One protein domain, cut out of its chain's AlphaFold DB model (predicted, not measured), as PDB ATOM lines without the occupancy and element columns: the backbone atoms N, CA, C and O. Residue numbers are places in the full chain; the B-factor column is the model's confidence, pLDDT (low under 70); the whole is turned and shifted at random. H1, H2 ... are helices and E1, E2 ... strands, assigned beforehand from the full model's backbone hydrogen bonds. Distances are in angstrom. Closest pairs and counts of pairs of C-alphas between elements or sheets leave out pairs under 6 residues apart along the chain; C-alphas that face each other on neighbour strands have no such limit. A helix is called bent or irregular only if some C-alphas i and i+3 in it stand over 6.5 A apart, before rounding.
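What this domain is: This is residues 200 to 339 of the 339 residues of an uncharacterized protein of Veillonellaceae bacterium (UniProt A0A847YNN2). A long, twisted sheet with one long helix packed along it: E4 and E5, both bent, run side by side for most of the length, and H1 covers part of one face. Toward one end the shorter strands E3, E2 and E1 widen the sheet, and the small helices H2 and H3 sit at that end; the long link of residues 265 to 284 follows E4 toward the other end. The printed part has 140 residues, with three named helices and five named strands in the order H1 E1 E2 E3 E4 H2 H3 E5, a mixed class. The sheet, in the order E1 E2 E3 E4 E5, is antiparallel throughout. The whole is loose, with a radius of gyration of the C-alphas of 18.6 A, and a rod spanning 60 by 26 by 25 A.

Where its parts are: Find C-alpha 202 at (-38.099, 28.844, 14.272), where H1, residues 202 to 227, begins; it runs 38.7 A and ends with C-alpha 227 at (-6.830, 9.201, 26.004). Next come E1, residues 229 to 231, E2, residues 239 to 246, 22.4 A long, and E3, residues 257 to 264, 23.0 A long. E4, residues 285 to 300, is 44.0 A long and bends by 62 degrees at residue 288. After it look for H2, residues 303 to 307, and H3, residues 316 to 321. E5, residues 322 to 337, also 44.0 A long, bends by 61 degrees at residue 325 and ends at (-30.825, 27.645, 8.209).

How they stand to each other: E1 to E4 form a meander, each strand the antiparallel neighbour of the one before. Look for N 231 and O 241, 2.9 A apart, between E1 and E2; N 242 and O 261, 2.8 A, between E2 and E3; N 260 and O 296, 2.9 A, between E3 and E4; and N 293 and O 330, 2.9 A, between E4 and E5. H1 is on the sheet at a height of 7.9 A, along the strands, at 4 degrees to E4 on the local plane. Its closest C-alphas to E5 are those of Ala 206 and Val 336, 5.4 A. H2 is on the sheet over E3, at a height of 7.2 A; the closest C-alphas of H2 and E3 are those of Pro 303 and Leu 258, 6.1 A apart, and the closest of H2 and E1 are those of Ile 307 and Ile 231, 5.9 A apart. H3 only grazes the sheet with residues 318 to 321. H2 and H3 are only just apart, closest 8.2 A. In H2 and H3 every O i to N i+4 pair is within hydrogen-bond range; in H1, 18 of 22.

The domain as a whole: The C-alphas farthest apart, of Asn 201 and Ala 252, are 61.7 A from each other. The printed part has no cut and ends at residue 339, the chain's last. The link E3 to E4, 20 residues, is long; in it residues 268 to 269 pair antiparallel with residues 289 to 290 of E4. The model's mean pLDDT over the printed part is 92.2, and residues 249 to 255 are under 70.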
ATOM      1  N   LEU A 200     -41.658  21.985  13.559       96.44
ATOM      2  CA  LEU A 200     -40.970  22.883  14.480       96.44
ATOM      3  C   LEU A 200     -41.107  24.348  14.049       96.44
ATOM      4  O   LEU A 200     -40.848  24.699  12.896       96.44
ATOM      5  N   ASN A 201     -41.409  25.231  15.002       95.31
ATOM      6  CA  ASN A 201     -41.266  26.675  14.808       95.31
ATOM      7  C   ASN A 201     -39.778  27.095  14.770       95.31
ATOM      8  O   ASN A 201     -38.890  26.290  15.046       95.31
ATOM      9  N   ARG A 202     -39.486  28.364  14.447       94.81
ATOM     10  CA  ARG A 202     -38.099  28.844  14.272       94.81
ATOM     11  C   ARG A 202     -37.208  28.614  15.496       94.81
ATOM     12  O   ARG A 202     -36.107  28.091  15.346       94.81
ATOM     13  N   ASP A 203     -37.696  28.916  16.696       95.56
ATOM     14  CA  ASP A 203     -36.919  28.742  17.930       95.56
ATOM     15  C   ASP A 203     -36.684  27.264  18.249       95.56
ATOM     16  O   ASP A 203     -35.603  26.869  18.685       95.56
ATOM     17  N   GLN A 204     -37.674  26.416  17.973       96.56
ATOM     18  CA  GLN A 204     -37.534  24.971  18.104       96.56
ATOM     19  C   GLN A 204     -36.550  24.398  17.079       96.56
ATOM     20  O   GLN A 204     -35.776  23.508  17.429       96.56
ATOM     21  N   GLN A 205     -36.530  24.909  15.845       96.19
ATOM     22  CA  GLN A 205     -35.533  24.537  14.835       96.19
ATOM     23  C   GLN A 205     -34.123  24.968  15.261       96.19
ATOM     24  O   GLN A 205     -33.181  24.180  15.150       96.19
ATOM     25  N   ALA A 206     -33.979  26.178  15.811       96.19
ATOM     26  CA  ALA A 206     -32.712  26.671  16.342       96.19
ATOM     27  C   ALA A 206     -32.219  25.823  17.525       96.19
ATOM     28  O   ALA A 206     -31.061  25.409  17.557       96.19
ATOM     29  N   ALA A 207     -33.102  25.474  18.462       96.50
ATOM     30  CA  ALA A 207     -32.770  24.557  19.547       96.50
ATOM     31  C   ALA A 207     -32.419  23.155  19.020       96.50
ATOM     32  O   ALA A 207     -31.464  22.534  19.497       96.50
ATOM     33  N   TRP A 208     -33.147  22.655  18.015       97.12
ATOM     34  CA  TRP A 208     -32.887  21.355  17.401       97.12
ATOM     35  C   TRP A 208     -31.498  21.290  16.765       97.12
ATOM     36  O   TRP A 208     -30.797  20.296  16.966       97.12
ATOM     37  N   SER A 209     -31.066  22.339  16.055       96.50
ATOM     38  CA  SER A 209     -29.756  22.340  15.396       96.50
ATOM     39  C   SER A 209     -28.601  22.149  16.386       96.50
ATOM     40  O   SER A 209     -27.665  21.400  16.101       96.50
ATOM     41  N   THR A 210     -28.727  22.662  17.616       97.62
ATOM     42  CA  THR A 210     -27.696  22.497  18.659       97.62
ATOM     43  C   THR A 210     -27.519  21.066  19.171       97.62
ATOM     44  O   THR A 210     -26.492  20.755  19.783       97.62
ATOM     45  N   LYS A 211     -28.470  20.151  18.919       97.56
ATOM     46  CA  LYS A 211     -28.376  18.766  19.414       97.56
ATOM     47  C   LYS A 211     -27.123  18.053  18.904       97.56
ATOM     48  O   LYS A 211     -26.498  17.327  19.676       97.56
ATOM     49  N   GLY A 212     -26.732  18.295  17.650       96.81
ATOM     50  CA  GLY A 212     -25.513  17.727  17.068       96.81
ATOM     51  C   GLY A 212     -24.262  18.181  17.820       96.81
ATOM     52  O   GLY A 212     -23.436  17.358  18.201       96.81
ATOM     53  N   LEU A 213     -24.177  19.476  18.139       98.00
ATOM     54  CA  LEU A 213     -23.075  20.050  18.912       98.00
ATOM     55  C   LEU A 213     -22.989  19.470  20.331       98.00
ATOM     56  O   LEU A 213     -21.905  19.130  20.796       98.00
ATOM     57  N   ILE A 214     -24.127  19.318  21.016       98.19
ATOM     58  CA  ILE A 214     -24.171  18.735  22.368       98.19
ATOM     59  C   ILE A 214     -23.687  17.278  22.348       98.19
ATOM     60  O   ILE A 214     -22.986  16.840  23.262       98.19
ATOM     61  N   LYS A 215     -24.052  16.513  21.315       97.38
ATOM     62  CA  LYS A 215     -23.601  15.128  21.140       97.38
ATOM     63  C   LYS A 215     -22.105  15.059  20.829       97.38
ATOM     64  O   LYS A 215     -21.404  14.307  21.502       97.38
ATOM     65  N   PHE A 216     -21.625  15.897  19.910       97.88
ATOM     66  CA  PHE A 216     -20.206  16.039  19.579       97.88
ATOM     67  C   PHE A 216     -19.365  16.369  20.822       97.88
ATOM     68  O   PHE A 216     -18.356  15.724  21.093       97.88
ATOM     69  N   HIS A 217     -19.813  17.336  21.630       98.56
ATOM     70  CA  HIS A 217     -19.153  17.744  22.875       98.56
ATOM     71  C   HIS A 217     -19.011  16.595  23.881       98.56
ATOM     72  O   HIS A 217     -17.920  16.365  24.402       98.56
ATOM     73  N   ARG A 218     -20.089  15.840  24.121       98.06
ATOM     74  CA  ARG A 218     -20.068  14.681  25.032       98.06
ATOM     75  C   ARG A 218     -19.140  13.578  24.541       98.06
ATOM     76  O   ARG A 218     -18.540  12.868  25.344       98.06
ATOM     77  N   GLU A 219     -19.060  13.395  23.231       97.56
ATOM     78  CA  GLU A 219     -18.147  12.430  22.640       97.56
ATOM     79  C   GLU A 219     -16.688  12.856  22.803       97.56
ATOM     80  O   GLU A 219     -15.888  12.045  23.267       97.56
ATOM     81  N   LEU A 220     -16.360  14.126  22.536       97.81
ATOM     82  CA  LEU A 220     -15.035  14.678  22.830       97.81
ATOM     83  C   LEU A 220     -14.654  14.492  24.299       97.81
ATOM     84  O   LEU A 220     -13.546  14.061  24.602       97.81
ATOM     85  N   GLU A 221     -15.573  14.785  25.218       98.19
ATOM     86  CA  GLU A 221     -15.336  14.629  26.652       98.19
ATOM     87  C   GLU A 221     -14.978  13.182  27.021       98.19
ATOM     88  O   GLU A 221     -13.996  12.943  27.726       98.19
ATOM     89  N   ARG A 222     -15.743  12.203  26.518       97.69
ATOM     90  CA  ARG A 222     -15.449  10.775  26.724       97.69
ATOM     91  C   ARG A 222     -14.120  10.380  26.099       97.69
ATOM     92  O   ARG A 222     -13.353   9.645  26.712       97.69
ATOM     93  N   LEU A 223     -13.845  10.870  24.896       97.12
ATOM     94  CA  LEU A 223     -12.608  10.582  24.192       97.12
ATOM     95  C   LEU A 223     -11.394  11.095  24.974       97.12
ATOM     96  O   LEU A 223     -10.413  10.363  25.129       97.12
ATOM     97  N   TYR A 224     -11.468  12.313  25.507       98.25
ATOM     98  CA  TYR A 224     -10.393  12.890  26.307       98.25
ATOM     99  C   TYR A 224     -10.207  12.169  27.637       98.25
ATOM    100  O   TYR A 224      -9.071  11.888  28.000       98.25
ATOM    101  N   LEU A 225     -11.291  11.767  28.302       97.00
ATOM    102  CA  LEU A 225     -11.226  10.931  29.505       97.00
ATOM    103  C   LEU A 225     -10.494   9.597  29.295       97.00
ATOM    104  O   LEU A 225      -9.892   9.080  30.229       97.00
ATOM    105  N   VAL A 226     -10.569   9.026  28.091       96.44
ATOM    106  CA  VAL A 226      -9.921   7.747  27.763       96.44
ATOM    107  C   VAL A 226      -8.461   7.928  27.342       96.44
ATOM    108  O   VAL A 226      -7.643   7.044  27.580       96.44
ATOM    109  N   ASN A 227      -8.123   9.040  26.682       95.75
ATOM    110  CA  ASN A 227      -6.830   9.201  26.004       95.75
ATOM    111  C   ASN A 227      -5.879  10.206  26.673       95.75
ATOM    112  O   ASN A 227      -4.706  10.257  26.307       95.75
ATOM    113  N   TYR A 228      -6.365  11.002  27.620       96.31
ATOM    114  CA  TYR A 228      -5.588  11.991  28.362       96.31
ATOM    115  C   TYR A 228      -5.782  11.807  29.866       96.31
ATOM    116  O   TYR A 228      -6.757  11.207  30.315       96.31
ATOM    117  N   THR A 229      -4.865  12.364  30.658       96.56
ATOM    118  CA  THR A 229      -5.060  12.452  32.110       96.56
ATOM    119  C   THR A 229      -5.871  13.700  32.427       96.56
ATOM    120  O   THR A 229      -5.476  14.796  32.036       96.56
ATOM    121  N   GLU A 230      -6.997  13.565  33.124       97.50
ATOM    122  CA  GLU A 230      -7.698  14.734  33.660       97.50
ATOM    123  C   GLU A 230      -6.860  15.373  34.777       97.50
ATOM    124  O   GLU A 230      -6.406  14.687  35.692       97.50
ATOM    125  N   ILE A 231      -6.646  16.684  34.691       97.06
ATOM    126  CA  ILE A 231      -5.800  17.454  35.612       97.06
ATOM    127  C   ILE A 231      -6.579  18.615  36.234       97.06
ATOM    128  O   ILE A 231      -7.644  19.014  35.758       97.06
ATOM    129  N   GLN A 232      -6.041  19.182  37.311       96.44
ATOM    130  CA  GLN A 232      -6.658  20.316  37.996       96.44
ATOM    131  C   GLN A 232      -6.336  21.643  37.301       96.44
ATOM    132  O   GLN A 232      -5.213  21.867  36.857       96.44
ATOM    133  N   GLY A 233      -7.301  22.562  37.281       96.31
ATOM    134  CA  GLY A 233      -7.104  23.937  36.826       96.31
ATOM    135  C   GLY A 233      -7.944  24.921  37.634       96.31
ATOM    136  O   GLY A 233      -8.975  24.550  38.197       96.31
ATOM    137  N   VAL A 234      -7.501  26.180  37.694       96.31
ATOM    138  CA  VAL A 234      -8.116  27.219  38.543       96.31
ATOM    139  C   VAL A 234      -9.562  27.558  38.167       96.31
ATOM    140  O   VAL A 234     -10.329  27.954  39.035       96.31
ATOM    141  N   ALA A 235      -9.961  27.353  36.906       95.25
ATOM    142  CA  ALA A 235     -11.343  27.521  36.439       95.25
ATOM    143  C   ALA A 235     -12.042  26.163  36.224       95.25
ATOM    144  O   ALA A 235     -12.751  25.945  35.237       95.25
ATOM    145  N   GLY A 236     -11.801  25.218  37.142       94.69
ATOM    146  CA  GLY A 236     -12.362  23.865  37.109       94.69
ATOM    147  C   GLY A 236     -13.890  23.803  37.225       94.69
ATOM    148  O   GLY A 236     -14.483  22.769  36.921       94.69
ATOM    149  N   ASP A 237     -14.549  24.889  37.625       95.69
ATOM    150  CA  ASP A 237     -16.005  25.062  37.615       95.69
ATOM    151  C   ASP A 237     -16.562  25.295  36.199       95.69
ATOM    152  O   ASP A 237     -17.679  24.876  35.894       95.69
ATOM    153  N   LYS A 238     -15.772  25.913  35.316       96.38
ATOM    154  CA  LYS A 238     -16.147  26.233  33.929       96.38
ATOM    155  C   LYS A 238     -15.609  25.219  32.928       96.38
ATOM    156  O   LYS A 238     -16.270  24.926  31.930       96.38
ATOM    157  N   TYR A 239     -14.437  24.659  33.205       98.06
ATOM    158  CA  TYR A 239     -13.704  23.809  32.275       98.06
ATOM    159  C   TYR A 239     -13.277  22.481  32.899       98.06
ATOM    160  O   TYR A 239     -13.106  22.356  34.110       98.06
ATOM    161  N   ARG A 240     -13.064  21.491  32.032       98.25
ATOM    162  CA  ARG A 240     -12.260  20.299  32.314       98.25
ATOM    163  C   ARG A 240     -10.924  20.433  31.597       98.25
ATOM    164  O   ARG A 240     -10.875  20.951  30.478       98.25
ATOM    165  N   TYR A 241      -9.863  19.973  32.244       98.44
ATOM    166  CA  TYR A 241      -8.499  20.073  31.739       98.44
ATOM    167  C   TYR A 241      -7.934  18.674  31.543       98.44
ATOM    168  O   TYR A 241      -8.056  17.826  32.421       98.44
ATOM    169  N   PHE A 242      -7.297  18.450  30.403       98.19
ATOM    170  CA  PHE A 242      -6.754  17.159  30.009       98.19
ATOM    171  C   PHE A 242      -5.298  17.335  29.583       98.19
ATOM    172  O   PHE A 242      -5.011  18.114  28.678       98.19
ATOM    173  N   GLY A 243      -4.379  16.645  30.256       96.31
ATOM    174  CA  GLY A 243      -2.938  16.763  30.059       96.31
ATOM    175  C   GLY A 243      -2.306  15.518  29.436       96.31
ATOM    176  O   GLY A 243      -2.706  14.387  29.724       96.31
ATOM    177  N   ARG A 244      -1.279  15.735  28.609       93.62
ATOM    178  CA  ARG A 244      -0.335  14.711  28.130       93.62
ATOM    179  C   ARG A 244       1.076  15.289  28.098       93.62
ATOM    180  O   ARG A 244       1.259  16.446  27.726       93.62
ATOM    181  N   ILE A 245       2.061  14.461  28.431       91.00
ATOM    182  CA  ILE A 245       3.482  14.789  28.281       91.00
ATOM    183  C   ILE A 245       3.984  14.170  26.978       91.00
ATOM    184  O   ILE A 245       3.809  12.973  26.755       91.00
ATOM    185  N   ASP A 246       4.596  14.983  26.126       85.38
ATOM    186  CA  ASP A 246       5.319  14.534  24.945       85.38
ATOM    187  C   ASP A 246       6.826  14.555  25.222       85.38
ATOM    188  O   ASP A 246       7.476  15.604  25.215       85.38
ATOM    189  N   TYR A 247       7.379  13.374  25.491       76.38
ATOM    190  CA  TYR A 247       8.802  13.194  25.774       76.38
ATOM    191  C   TYR A 247       9.686  13.289  24.522       76.38
ATOM    192  O   TYR A 247      10.896  13.440  24.659       76.38
ATOM    193  N   SER A 248       9.110  13.230  23.315       72.06
ATOM    194  CA  SER A 248       9.870  13.331  22.060       72.06
ATOM    195  C   SER A 248      10.268  14.769  21.706       72.06
ATOM    196  O   SER A 248      11.151  14.979  20.879       72.06
ATOM    197  N   LEU A 249       9.652  15.756  22.365       64.06
ATOM    198  CA  LEU A 249       9.861  17.189  22.135       64.06
ATOM    199  C   LEU A 249      10.719  17.867  23.226       64.06
ATOM    200  O   LEU A 249      10.783  19.095  23.277       64.06
ATOM    201  N   GLY A 250      11.354  17.097  24.119       56.09
ATOM    202  CA  GLY A 250      12.203  17.617  25.201       56.09
ATOM    203  C   GLY A 250      13.682  17.765  24.816       56.09
ATOM    204  O   GLY A 250      14.230  16.947  24.082       56.09
ATOM    205  N   SER A 251      14.349  18.796  25.343       54.00
ATOM    206  CA  SER A 251      15.819  18.865  25.418       54.00
ATOM    207  C   SER A 251      16.330  18.096  26.645       54.00
ATOM    208  O   SER A 251      15.553  17.790  27.544       54.00
ATOM    209  N   ALA A 252      17.636  17.819  26.739       52.53
ATOM    210  CA  ALA A 252      18.230  17.071  27.861       52.53
ATOM    211  C   ALA A 252      17.900  17.638  29.268       52.53
ATOM    212  O   ALA A 252      17.902  16.885  30.240       52.53
ATOM    213  N   ASP A 253      17.549  18.929  29.361       54.06
ATOM    214  CA  ASP A 253      17.190  19.628  30.606       54.06
ATOM    215  C   ASP A 253      15.667  19.786  30.826       54.06
ATOM    216  O   ASP A 253      15.234  20.283  31.871       54.06
ATOM    217  N   THR A 254      14.830  19.381  29.861       55.50
ATOM    218  CA  THR A 254      13.360  19.440  29.942       55.50
ATOM    219  C   THR A 254      12.764  18.045  29.800       55.50
ATOM    220  O   THR A 254      12.936  17.350  28.808       55.50
ATOM    221  N   THR A 255      12.005  17.618  30.803       64.44
ATOM    222  CA  THR A 255      11.411  16.274  30.897       64.44
ATOM    223  C   THR A 255      10.195  16.063  29.968       64.44
ATOM    224  O   THR A 255       9.323  15.260  30.281       64.44
ATOM    225  N   GLY A 256      10.135  16.756  28.822       74.88
ATOM    226  CA  GLY A 256       9.065  16.690  27.813       74.88
ATOM    227  C   GLY A 256       8.201  17.958  27.713       74.88
ATOM    228  O   GLY A 256       8.163  18.776  28.633       74.88
ATOM    229  N   ALA A 257       7.495  18.122  26.589       87.38
ATOM    230  CA  ALA A 257       6.530  19.204  26.374       87.38
ATOM    231  C   ALA A 257       5.155  18.824  26.945       87.38
ATOM    232  O   ALA A 257       4.659  17.720  26.721       87.38
ATOM    233  N   LEU A 258       4.508  19.736  27.669       92.94
ATOM    234  CA  LEU A 258       3.191  19.504  28.258       92.94
ATOM    235  C   LEU A 258       2.102  20.038  27.322       92.94
ATOM    236  O   LEU A 258       1.994  21.243  27.116       92.94
ATOM    237  N   THR A 259       1.269  19.151  26.782       95.19
ATOM    238  CA  THR A 259       0.071  19.529  26.018       95.19
ATOM    239  C   THR A 259      -1.145  19.491  26.924       95.19
ATOM    240  O   THR A 259      -1.400  18.481  27.580       95.19
ATOM    241  N   ILE A 260      -1.910  20.580  26.932       97.38
ATOM    242  CA  ILE A 260      -3.144  20.718  27.702       97.38
ATOM    243  C   ILE A 260      -4.291  21.020  26.749       97.38
ATOM    244  O   ILE A 260      -4.218  21.962  25.958       97.38
ATOM    245  N   LEU A 261      -5.363  20.243  26.870       98.44
ATOM    246  CA  LEU A 261      -6.661  20.543  26.287       98.44
ATOM    247  C   LEU A 261      -7.593  21.065  27.377       98.44
ATOM    248  O   LEU A 261      -7.736  20.451  28.436       98.44
ATOM    249  N   ARG A 262      -8.261  22.182  27.108       98.06
ATOM    250  CA  ARG A 262      -9.296  22.755  27.965       98.06
ATOM    251  C   ARG A 262     -10.637  22.685  27.246       98.06
ATOM    252  O   ARG A 262     -10.835  23.349  26.229       98.06
ATOM    253  N   LEU A 263     -11.547  21.889  27.798       98.50
ATOM    254  CA  LEU A 263     -12.895  21.664  27.280       98.50
ATOM    255  C   LEU A 263     -13.918  22.360  28.196       98.50
ATOM    256  O   LEU A 263     -13.936  22.072  29.396       98.50
ATOM    257  N   PRO A 264     -14.783  23.254  27.686       98.25
ATOM    258  CA  PRO A 264     -15.890  23.809  28.460       98.25
ATOM    259  C   PRO A 264     -16.773  22.690  29.004       98.25
ATOM    260  O   PRO A 264     -17.071  21.736  28.289       98.25
ATOM    261  N   ARG A 265     -17.246  22.800  30.249       97.81
ATOM    262  CA  ARG A 265     -18.163  21.796  30.822       97.81
ATOM    263  C   ARG A 265     -19.502  21.728  30.093       97.81
ATOM    264  O   ARG A 265     -20.182  20.708  30.154       97.81
ATOM    265  N   ARG A 266     -19.903  22.822  29.444       97.31
ATOM    266  CA  ARG A 266     -21.142  22.925  28.671       97.31
ATOM    267  C   ARG A 266     -20.886  23.703  27.379       97.31
ATOM    268  O   ARG A 266     -20.177  24.708  27.437       97.31
ATOM    269  N   PRO A 267     -21.474  23.284  26.248       97.19
ATOM    270  CA  PRO A 267     -21.562  24.121  25.057       97.19
ATOM    271  C   PRO A 267     -22.275  25.444  25.345       97.19
ATOM    272  O   PRO A 267     -23.196  25.492  26.163       97.19
ATOM    273  N   MET A 268     -21.889  26.494  24.625       96.50
ATOM    274  CA  MET A 268     -22.674  27.720  24.534       96.50
ATOM    275  C   MET A 268     -23.854  27.469  23.594       96.50
ATOM    276  O   MET A 268     -23.665  26.973  22.484       96.50
ATOM    277  N   VAL A 269     -25.062  27.797  24.041       96.44
ATOM    278  CA  VAL A 269     -26.291  27.747  23.239       96.44
ATOM    279  C   VAL A 269     -26.903  29.139  23.264       96.44
ATOM    280  O   VAL A 269     -27.128  29.692  24.343       96.44
ATOM    281  N   PHE A 270     -27.129  29.716  22.087       95.50
ATOM    282  CA  PHE A 270     -27.534  31.110  21.945       95.50
ATOM    283  C   PHE A 270     -29.048  31.215  21.786       95.50
ATOM    284  O   PHE A 270     -29.606  30.830  20.763       95.50
ATOM    285  N   ALA A 271     -29.714  31.760  22.804       92.94
ATOM    286  CA  ALA A 271     -31.142  32.062  22.726       92.94
ATOM    287  C   ALA A 271     -31.433  33.215  21.747       92.94
ATOM    288  O   ALA A 271     -32.473  33.228  21.106       92.94
ATOM    289  N   ASN A 272     -30.488  34.145  21.597       93.19
ATOM    290  CA  ASN A 272     -30.529  35.296  20.691       93.19
ATOM    291  C   ASN A 272     -29.876  34.994  19.328       93.19
ATOM    292  O   ASN A 272     -29.137  35.823  18.792       93.19
ATOM    293  N   TYR A 273     -30.063  33.782  18.799       93.12
ATOM    294  CA  TYR A 273     -29.413  33.336  17.558       93.12
ATOM    295  C   TYR A 273     -29.733  34.243  16.358       93.12
ATOM    296  O   TYR A 273     -28.901  34.421  15.476       93.12
ATOM    297  N   ASP A 274     -30.918  34.849  16.343       92.19
ATOM    298  CA  ASP A 274     -31.393  35.806  15.342       92.19
ATOM    299  C   ASP A 274     -30.498  37.052  15.220       92.19
ATOM    300  O   ASP A 274     -30.383  37.634  14.144       92.19
ATOM    301  N   SER A 275     -29.804  37.417  16.298       91.81
ATOM    302  CA  SER A 275     -28.802  38.489  16.323       91.81
ATOM    303  C   SER A 275     -27.380  38.037  15.950       91.81
ATOM    304  O   SER A 275     -26.454  38.849  15.970       91.81
ATOM    305  N   LEU A 276     -27.190  36.756  15.606       89.88
ATOM    306  CA  LEU A 276     -25.896  36.135  15.293       89.88
ATOM    307  C   LEU A 276     -25.865  35.564  13.858       89.88
ATOM    308  O   LEU A 276     -25.682  34.355  13.676       89.88
ATOM    309  N   PRO A 277     -26.051  36.401  12.821       89.19
ATOM    310  CA  PRO A 277     -26.044  35.948  11.435       89.19
ATOM    311  C   PRO A 277     -24.653  35.473  10.994       89.19
ATOM    312  O   PRO A 277     -23.623  36.033  11.383       89.19
ATOM    313  N   MET A 278     -24.620  34.451  10.141       89.56
ATOM    314  CA  MET A 278     -23.393  33.930   9.547       89.56
ATOM    315  C   MET A 278     -23.050  34.687   8.254       89.56
ATOM    316  O   MET A 278     -23.929  34.894   7.428       89.56
ATOM    317  N   PRO A 279     -21.778  35.016   7.982       79.50
ATOM    318  CA  PRO A 279     -21.403  35.821   6.806       79.50
ATOM    319  C   PRO A 279     -21.679  35.163   5.461       79.50
ATOM    320  O   PRO A 279     -21.802  35.852   4.457       79.50
ATOM    321  N   HIS A 280     -21.723  33.828   5.441       81.94
ATOM    322  CA  HIS A 280     -21.991  33.065   4.228       81.94
ATOM    323  C   HIS A 280     -23.367  33.402   3.642       81.94
ATOM    324  O   HIS A 280     -23.505  33.496   2.427       81.94
ATOM    325  N   ASP A 281     -24.354  33.587   4.521       85.94
ATOM    326  CA  ASP A 281     -25.704  34.018   4.187       85.94
ATOM    327  C   ASP A 281     -26.352  34.617   5.451       85.94
ATOM    328  O   ASP A 281     -27.002  33.904   6.224       85.94
ATOM    329  N   PRO A 282     -26.141  35.921   5.706       84.62
ATOM    330  CA  PRO A 282     -26.548  36.553   6.958       84.62
ATOM    331  C   PRO A 282     -28.065  36.721   7.088       84.62
ATOM    332  O   PRO A 282     -28.549  37.097   8.153       84.62
ATOM    333  N   THR A 283     -28.819  36.464   6.018       89.94
ATOM    334  CA  THR A 283     -30.283  36.524   6.011       89.94
ATOM    335  C   THR A 283     -30.935  35.189   6.354       89.94
ATOM    336  O   THR A 283     -32.044  35.181   6.888       89.94
ATOM    337  N   HIS A 284     -30.242  34.074   6.113       93.25
ATOM    338  CA  HIS A 284     -30.821  32.737   6.249       93.25
ATOM    339  C   HIS A 284     -30.089  31.848   7.258       93.25
ATOM    340  O   HIS A 284     -30.709  30.947   7.821       93.25
ATOM    341  N   ILE A 285     -28.800  32.082   7.525       94.31
ATOM    342  CA  ILE A 285     -27.968  31.216   8.368       94.31
ATOM    343  C   ILE A 285     -27.576  31.938   9.658       94.31
ATOM    344  O   ILE A 285     -26.968  33.007   9.627       94.31
ATOM    345  N   PHE A 286     -27.847  31.309  10.801       95.75
ATOM    346  CA  PHE A 286     -27.644  31.898  12.129       95.75
ATOM    347  C   PHE A 286     -26.889  30.946  13.056       95.75
ATOM    348  O   PHE A 286     -27.178  29.747  13.084       95.75
ATOM    349  N   LEU A 287     -25.937  31.467  13.836       95.81
ATOM    350  CA  LEU A 287     -25.182  30.693  14.825       95.81
ATOM    351  C   LEU A 287     -26.063  30.372  16.039       95.81
ATOM    352  O   LEU A 287     -26.518  31.268  16.743       95.81
ATOM    353  N   THR A 288     -26.261  29.084  16.324       97.50
ATOM    354  CA  THR A 288     -27.125  28.619  17.425       97.50
ATOM    355  C   THR A 288     -26.359  28.029  18.597       97.50
ATOM    356  O   THR A 288     -26.862  28.007  19.721       97.50
ATOM    357  N   GLY A 289     -25.125  27.575  18.378       97.75
ATOM    358  CA  GLY A 289     -24.287  27.080  19.460       97.75
ATOM    359  C   GLY A 289     -22.813  27.011  19.106       97.75
ATOM    360  O   GLY A 289     -22.438  26.998  17.932       97.75
ATOM    361  N   LEU A 290     -21.986  26.963  20.147       97.69
ATOM    362  CA  LEU A 290     -20.535  26.989  20.036       97.69
ATOM    363  C   LEU A 290     -19.858  26.182  21.152       97.69
ATOM    364  O   LEU A 290     -20.245  26.243  22.320       97.69
ATOM    365  N   VAL A 291     -18.801  25.460  20.801       98.31
ATOM    366  CA  VAL A 291     -17.830  24.874  21.734       98.31
ATOM    367  C   VAL A 291     -16.446  25.336  21.309       98.31
ATOM    368  O   VAL A 291     -16.090  25.217  20.141       98.31
ATOM    369  N   LEU A 292     -15.662  25.837  22.260       98.44
ATOM    370  CA  LEU A 292     -14.273  26.234  22.041       98.44
ATOM    371  C   LEU A 292     -13.367  25.297  22.831       98.44
ATOM    372  O   LEU A 292     -13.365  25.330  24.061       98.44
ATOM    373  N   VAL A 293     -12.623  24.436  22.141       98.62
ATOM    374  CA  VAL A 293     -11.618  23.576  22.777       98.62
ATOM    375  C   VAL A 293     -10.264  24.243  22.627       98.62
ATOM    376  O   VAL A 293      -9.764  24.401  21.515       98.62
ATOM    377  N   HIS A 294      -9.652  24.623  23.745       98.50
ATOM    378  CA  HIS A 294      -8.332  25.243  23.716       98.50
ATOM    379  C   HIS A 294      -7.271  24.166  23.840       98.50
ATOM    380  O   HIS A 294      -7.282  23.401  24.800       98.50
ATOM    381  N   LYS A 295      -6.334  24.140  22.903       97.94
ATOM    382  CA  LYS A 295      -5.074  23.418  23.019       97.94
ATOM    383  C   LYS A 295      -3.987  24.418  23.368       97.94
ATOM    384  O   LYS A 295      -3.871  25.471  22.740       97.94
ATOM    385  N   THR A 296      -3.153  24.091  24.340       97.00
ATOM    386  CA  THR A 296      -1.941  24.856  24.624       97.00
ATOM    387  C   THR A 296      -0.791  23.909  24.916       97.00
ATOM    388  O   THR A 296      -0.940  22.956  25.680       97.00
ATOM    389  N   VAL A 297       0.345  24.165  24.278       94.56
ATOM    390  CA  VAL A 297       1.598  23.455  24.519       94.56
ATOM    391  C   VAL A 297       2.481  24.342  25.381       94.56
ATOM    392  O   VAL A 297       2.670  25.521  25.076       94.56
ATOM    393  N   TYR A 298       3.023  23.766  26.444       93.69
ATOM    394  CA  TYR A 298       3.918  24.422  27.380       93.69
ATOM    395  C   TYR A 298       5.274  23.723  27.404       93.69
ATOM    396  O   TYR A 298       5.359  22.493  27.369       93.69
ATOM    397  N   SER A 299       6.331  24.516  27.529       90.44
ATOM    398  CA  SER A 299       7.653  24.057  27.939       90.44
ATOM    399  C   SER A 299       7.856  24.424  29.406       90.44
ATOM    400  O   SER A 299       7.429  25.486  29.853       90.44
ATOM    401  N   GLY A 300       8.464  23.541  30.190       84.50
ATOM    402  CA  GLY A 300       8.654  23.803  31.613       84.50
ATOM    403  C   GLY A 300       9.321  22.653  32.346       84.50
ATOM    404  O   GLY A 300       9.646  21.616  31.765       84.50
ATOM    405  N   ARG A 301       9.548  22.857  33.644       78.75
ATOM    406  CA  ARG A 301      10.180  21.856  34.512       78.75
ATOM    407  C   ARG A 301       9.123  20.993  35.194       78.75
ATOM    408  O   ARG A 301       8.160  21.513  35.744       78.75
ATOM    409  N   ASN A 302       9.378  19.686  35.252       82.94
ATOM    410  CA  ASN A 302       8.576  18.706  35.993       82.94
ATOM    411  C   ASN A 302       7.087  18.630  35.565       82.94
ATOM    412  O   ASN A 302       6.201  18.777  36.412       82.94
ATOM    413  N   PRO A 303       6.787  18.349  34.278       85.62
ATOM    414  CA  PRO A 303       5.415  18.186  33.782       85.62
ATOM    415  C   PRO A 303       4.626  17.099  34.531       85.62
ATOM    416  O   PRO A 303       3.401  17.174  34.618       85.62
ATOM    417  N   ALA A 304       5.308  16.135  35.158       86.56
ATOM    418  CA  ALA A 304       4.685  15.120  36.003       86.56
ATOM    419  C   ALA A 304       3.961  15.709  37.231       86.56
ATOM    420  O   ALA A 304       2.915  15.192  37.621       86.56
ATOM    421  N   ALA A 305       4.450  16.816  37.808       88.88
ATOM    422  CA  ALA A 305       3.777  17.483  38.927       88.88
ATOM    423  C   ALA A 305       2.387  18.002  38.531       88.88
ATOM    424  O   ALA A 305       1.442  17.904  39.313       88.88
ATOM    425  N   VAL A 306       2.239  18.481  37.297       91.44
ATOM    426  CA  VAL A 306       0.950  18.925  36.758       91.44
ATOM    427  C   VAL A 306       0.023  17.736  36.511       91.44
ATOM    428  O   VAL A 306      -1.130  17.765  36.935       91.44
ATOM    429  N   ILE A 307       0.537  16.663  35.898       92.12
ATOM    430  CA  ILE A 307      -0.230  15.429  35.657       92.12
ATOM    431  C   ILE A 307      -0.732  14.808  36.970       92.12
ATOM    432  O   ILE A 307      -1.867  14.353  37.035       92.12
ATOM    433  N   SER A 308       0.074  14.847  38.034       91.00
ATOM    434  CA  SER A 308      -0.325  14.365  39.366       91.00
ATOM    435  C   SER A 308      -1.311  15.284  40.108       91.00
ATOM    436  O   SER A 308      -1.823  14.905  41.158       91.00
ATOM    437  N   GLY A 309      -1.562  16.496  39.597       89.69
ATOM    438  CA  GLY A 309      -2.415  17.501  40.238       89.69
ATOM    439  C   GLY A 309      -1.739  18.327  41.339       89.69
ATOM    440  O   GLY A 309      -2.401  19.155  41.954       89.69
ATOM    441  N   ALA A 310      -0.434  18.158  41.581       91.94
ATOM    442  CA  ALA A 310       0.304  18.934  42.582       91.94
ATOM    443  C   ALA A 310       0.433  20.426  42.218       91.94
ATOM    444  O   ALA A 310       0.563  21.271  43.102       91.94
ATOM    445  N   ILE A 311       0.397  20.754  40.921       93.00
ATOM    446  CA  ILE A 311       0.420  22.131  40.411       93.00
ATOM    447  C   ILE A 311      -0.797  22.335  39.494       93.00
ATOM    448  O   ILE A 311      -0.782  21.850  38.360       93.00
ATOM    449  N   PRO A 312      -1.846  23.049  39.945       95.06
ATOM    450  CA  PRO A 312      -3.012  23.341  39.115       95.06
ATOM    451  C   PRO A 312      -2.689  24.286  37.952       95.06
ATOM    452  O   PRO A 312      -1.953  25.264  38.118       95.06
ATOM    453  N   ILE A 313      -3.308  24.045  36.794       94.75
ATOM    454  CA  ILE A 313      -3.205  24.911  35.609       94.75
ATOM    455  C   ILE A 313      -3.747  26.307  35.904       94.75
ATOM    456  O   ILE A 313      -4.837  26.445  36.461       94.75
ATOM    457  N   GLY A 314      -3.000  27.334  35.492       92.56
ATOM    458  CA  GLY A 314      -3.340  28.743  35.711       92.56
ATOM    459  C   GLY A 314      -3.064  29.245  37.132       92.56
ATOM    460  O   GLY A 314      -3.432  30.369  37.465       92.56
ATOM    461  N   SER A 315      -2.443  28.432  37.993       96.06
ATOM    462  CA  SER A 315      -1.937  28.904  39.286       96.06
ATOM    463  C   SER A 315      -0.652  29.721  39.111       96.06
ATOM    464  O   SER A 315       0.088  29.524  38.151       96.06
ATOM    465  N   VAL A 316      -0.321  30.579  40.081       95.81
ATOM    466  CA  VAL A 316       0.949  31.339  40.080       95.81
ATOM    467  C   VAL A 316       2.162  30.408  39.959       95.81
ATOM    468  O   VAL A 316       3.099  30.706  39.223       95.81
ATOM    469  N   ALA A 317       2.130  29.255  40.636       94.25
ATOM    470  CA  ALA A 317       3.199  28.259  40.557       94.25
ATOM    471  C   ALA A 317       3.347  27.682  39.140       94.25
ATOM    472  O   ALA A 317       4.469  27.488  38.675       94.25
ATOM    473  N   PHE A 318       2.231  27.447  38.445       95.19
ATOM    474  CA  PHE A 318       2.239  27.001  37.055       95.19
ATOM    475  C   PHE A 318       2.812  28.076  36.124       95.19
ATOM    476  O   PHE A 318       3.783  27.809  35.426       95.19
ATOM    477  N   GLU A 319       2.286  29.302  36.172       94.06
ATOM    478  CA  GLU A 319       2.738  30.401  35.300       94.06
ATOM    479  C   GLU A 319       4.206  30.799  35.551       94.06
ATOM    480  O   GLU A 319       4.870  31.331  34.669       94.06
ATOM    481  N   THR A 320       4.744  30.507  36.741       93.00
ATOM    482  CA  THR A 320       6.173  30.705  37.048       93.00
ATOM    483  C   THR A 320       7.058  29.596  36.464       93.00
ATOM    484  O   THR A 320       8.212  29.845  36.117       93.00
ATOM    485  N   ALA A 321       6.557  28.359  36.386       90.69
ATOM    486  CA  ALA A 321       7.347  27.183  36.011       90.69
ATOM    487  C   ALA A 321       7.231  26.784  34.529       90.69
ATOM    488  O   ALA A 321       8.054  25.994  34.051       90.69
ATOM    489  N   TYR A 322       6.222  27.301  33.822       91.94
ATOM    490  CA  TYR A 322       5.884  26.912  32.456       91.94
ATOM    491  C   TYR A 322       5.720  28.123  31.545       91.94
ATOM    492  O   TYR A 322       5.030  29.083  31.871       91.94
ATOM    493  N   THR A 323       6.286  28.021  30.348       92.00
ATOM    494  CA  THR A 323       6.149  29.010  29.283       92.00
ATOM    495  C   THR A 323       5.267  28.444  28.183       92.00
ATOM    496  O   THR A 323       5.459  27.316  27.724       92.00
ATOM    497  N   LYS A 324       4.290  29.233  27.732       92.81
ATOM    498  CA  LYS A 324       3.452  28.891  26.580       92.81
ATOM    499  C   LYS A 324       4.308  28.865  25.308       92.81
ATOM    500  O   LYS A 324       4.903  29.874  24.949       92.81
ATOM    501  N   VAL A 325       4.343  27.719  24.631       91.62
ATOM    502  CA  VAL A 325       5.059  27.512  23.359       91.62
ATOM    503  C   VAL A 325       4.135  27.781  22.181       91.62
ATOM    504  O   VAL A 325       4.493  28.498  21.254       91.62
ATOM    505  N   SER A 326       2.934  27.209  22.216       92.62
ATOM    506  CA  SER A 326       1.936  27.396  21.168       92.62
ATOM    507  C   SER A 326       0.529  27.226  21.722       92.62
ATOM    508  O   SER A 326       0.313  26.600  22.763       92.62
ATOM    509  N   ALA A 327      -0.444  27.803  21.025       95.38
ATOM    510  CA  ALA A 327      -1.850  27.660  21.347       95.38
ATOM    511  C   ALA A 327      -2.672  27.572  20.063       95.38
ATOM    512  O   ALA A 327      -2.336  28.195  19.060       95.38
ATOM    513  N   HIS A 328      -3.747  26.796  20.117       97.44
ATOM    514  CA  HIS A 328      -4.701  26.661  19.027       97.44
ATOM    515  C   HIS A 328      -6.097  26.452  19.608       97.44
ATOM    516  O   HIS A 328      -6.250  25.727  20.593       97.44
ATOM    517  N   VAL A 329      -7.117  27.054  19.005       98.44
ATOM    518  CA  VAL A 329      -8.515  26.813  19.388       98.44
ATOM    519  C   VAL A 329      -9.216  26.019  18.297       98.44
ATOM    520  O   VAL A 329      -9.227  26.417  17.137       98.44
ATOM    521  N   LEU A 330      -9.826  24.897  18.670       98.56
ATOM    522  CA  LEU A 330     -10.805  24.231  17.823       98.56
ATOM    523  C   LEU A 330     -12.189  24.783  18.168       98.56
ATOM    524  O   LEU A 330     -12.718  24.545  19.256       98.56
ATOM    525  N   GLU A 331     -12.759  25.522  17.230       98.25
ATOM    526  CA  GLU A 331     -14.124  26.020  17.257       98.25
ATOM    527  C   GLU A 331     -15.057  24.975  16.638       98.25
ATOM    528  O   GLU A 331     -14.895  24.582  15.482       98.25
ATOM    529  N   ILE A 332     -16.059  24.529  17.395       98.38
ATOM    530  CA  ILE A 332     -17.129  23.674  16.884       98.38
ATOM    531  C   ILE A 332     -18.440  24.443  16.953       98.38
ATOM    532  O   ILE A 332     -18.914  24.775  18.041       98.38
ATOM    533  N   GLY A 333     -19.007  24.744  15.791       97.88
ATOM    534  CA  GLY A 333     -20.227  25.526  15.652       97.88
ATOM    535  C   GLY A 333     -21.445  24.679  15.300       97.88
ATOM    536  O   GLY A 333     -21.342  23.613  14.696       97.88
ATOM    537  N   SER A 334     -22.617  25.200  15.635       98.00
ATOM    538  CA  SER A 334     -23.909  24.749  15.120       98.00
ATOM    539  C   SER A 334     -24.651  25.948  14.553       98.00
ATOM    540  O   SER A 334     -24.617  27.029  15.145       98.00
ATOM    541  N   VAL A 335     -25.342  25.747  13.434       97.31
ATOM    542  CA  VAL A 335     -26.151  26.782  12.790       97.31
ATOM    543  C   VAL A 335     -27.566  26.295  12.525       97.31
ATOM    544  O   VAL A 335     -27.814  25.096  12.392       97.31
ATOM    545  N   VAL A 336     -28.503  27.230  12.427       96.00
ATOM    546  CA  VAL A 336     -29.824  26.998  11.838       96.00
ATOM    547  C   VAL A 336     -29.899  27.714  10.498       96.00
ATOM    548  O   VAL A 336     -29.328  28.792  10.342       96.00
ATOM    549  N   VAL A 337     -30.582  27.091   9.542       93.62
ATOM    550  CA  VAL A 337     -30.825  27.645   8.209       93.62
ATOM    551  C   VAL A 337     -32.328  27.778   8.028       93.62
ATOM    552  O   VAL A 337     -33.047  26.794   8.207       93.62
ATOM    553  N   PHE A 338     -32.789  28.974   7.683       91.81
ATOM    554  CA  PHE A 338     -34.176  29.239   7.316       91.81
ATOM    555  C   PHE A 338     -34.296  29.444   5.799       91.81
ATOM    556  O   PHE A 338     -33.325  29.878   5.184       91.81
ATOM    557  N   PRO A 339     -35.437  29.081   5.192       82.44
ATOM    558  CA  PRO A 339     -35.693  29.316   3.775       82.44
ATOM    559  C   PRO A 339     -35.881  30.793   3.426       82.44
ATOM    560  O   PRO A 339     -36.195  31.590   4.345       82.44
TER     561      PRO A 339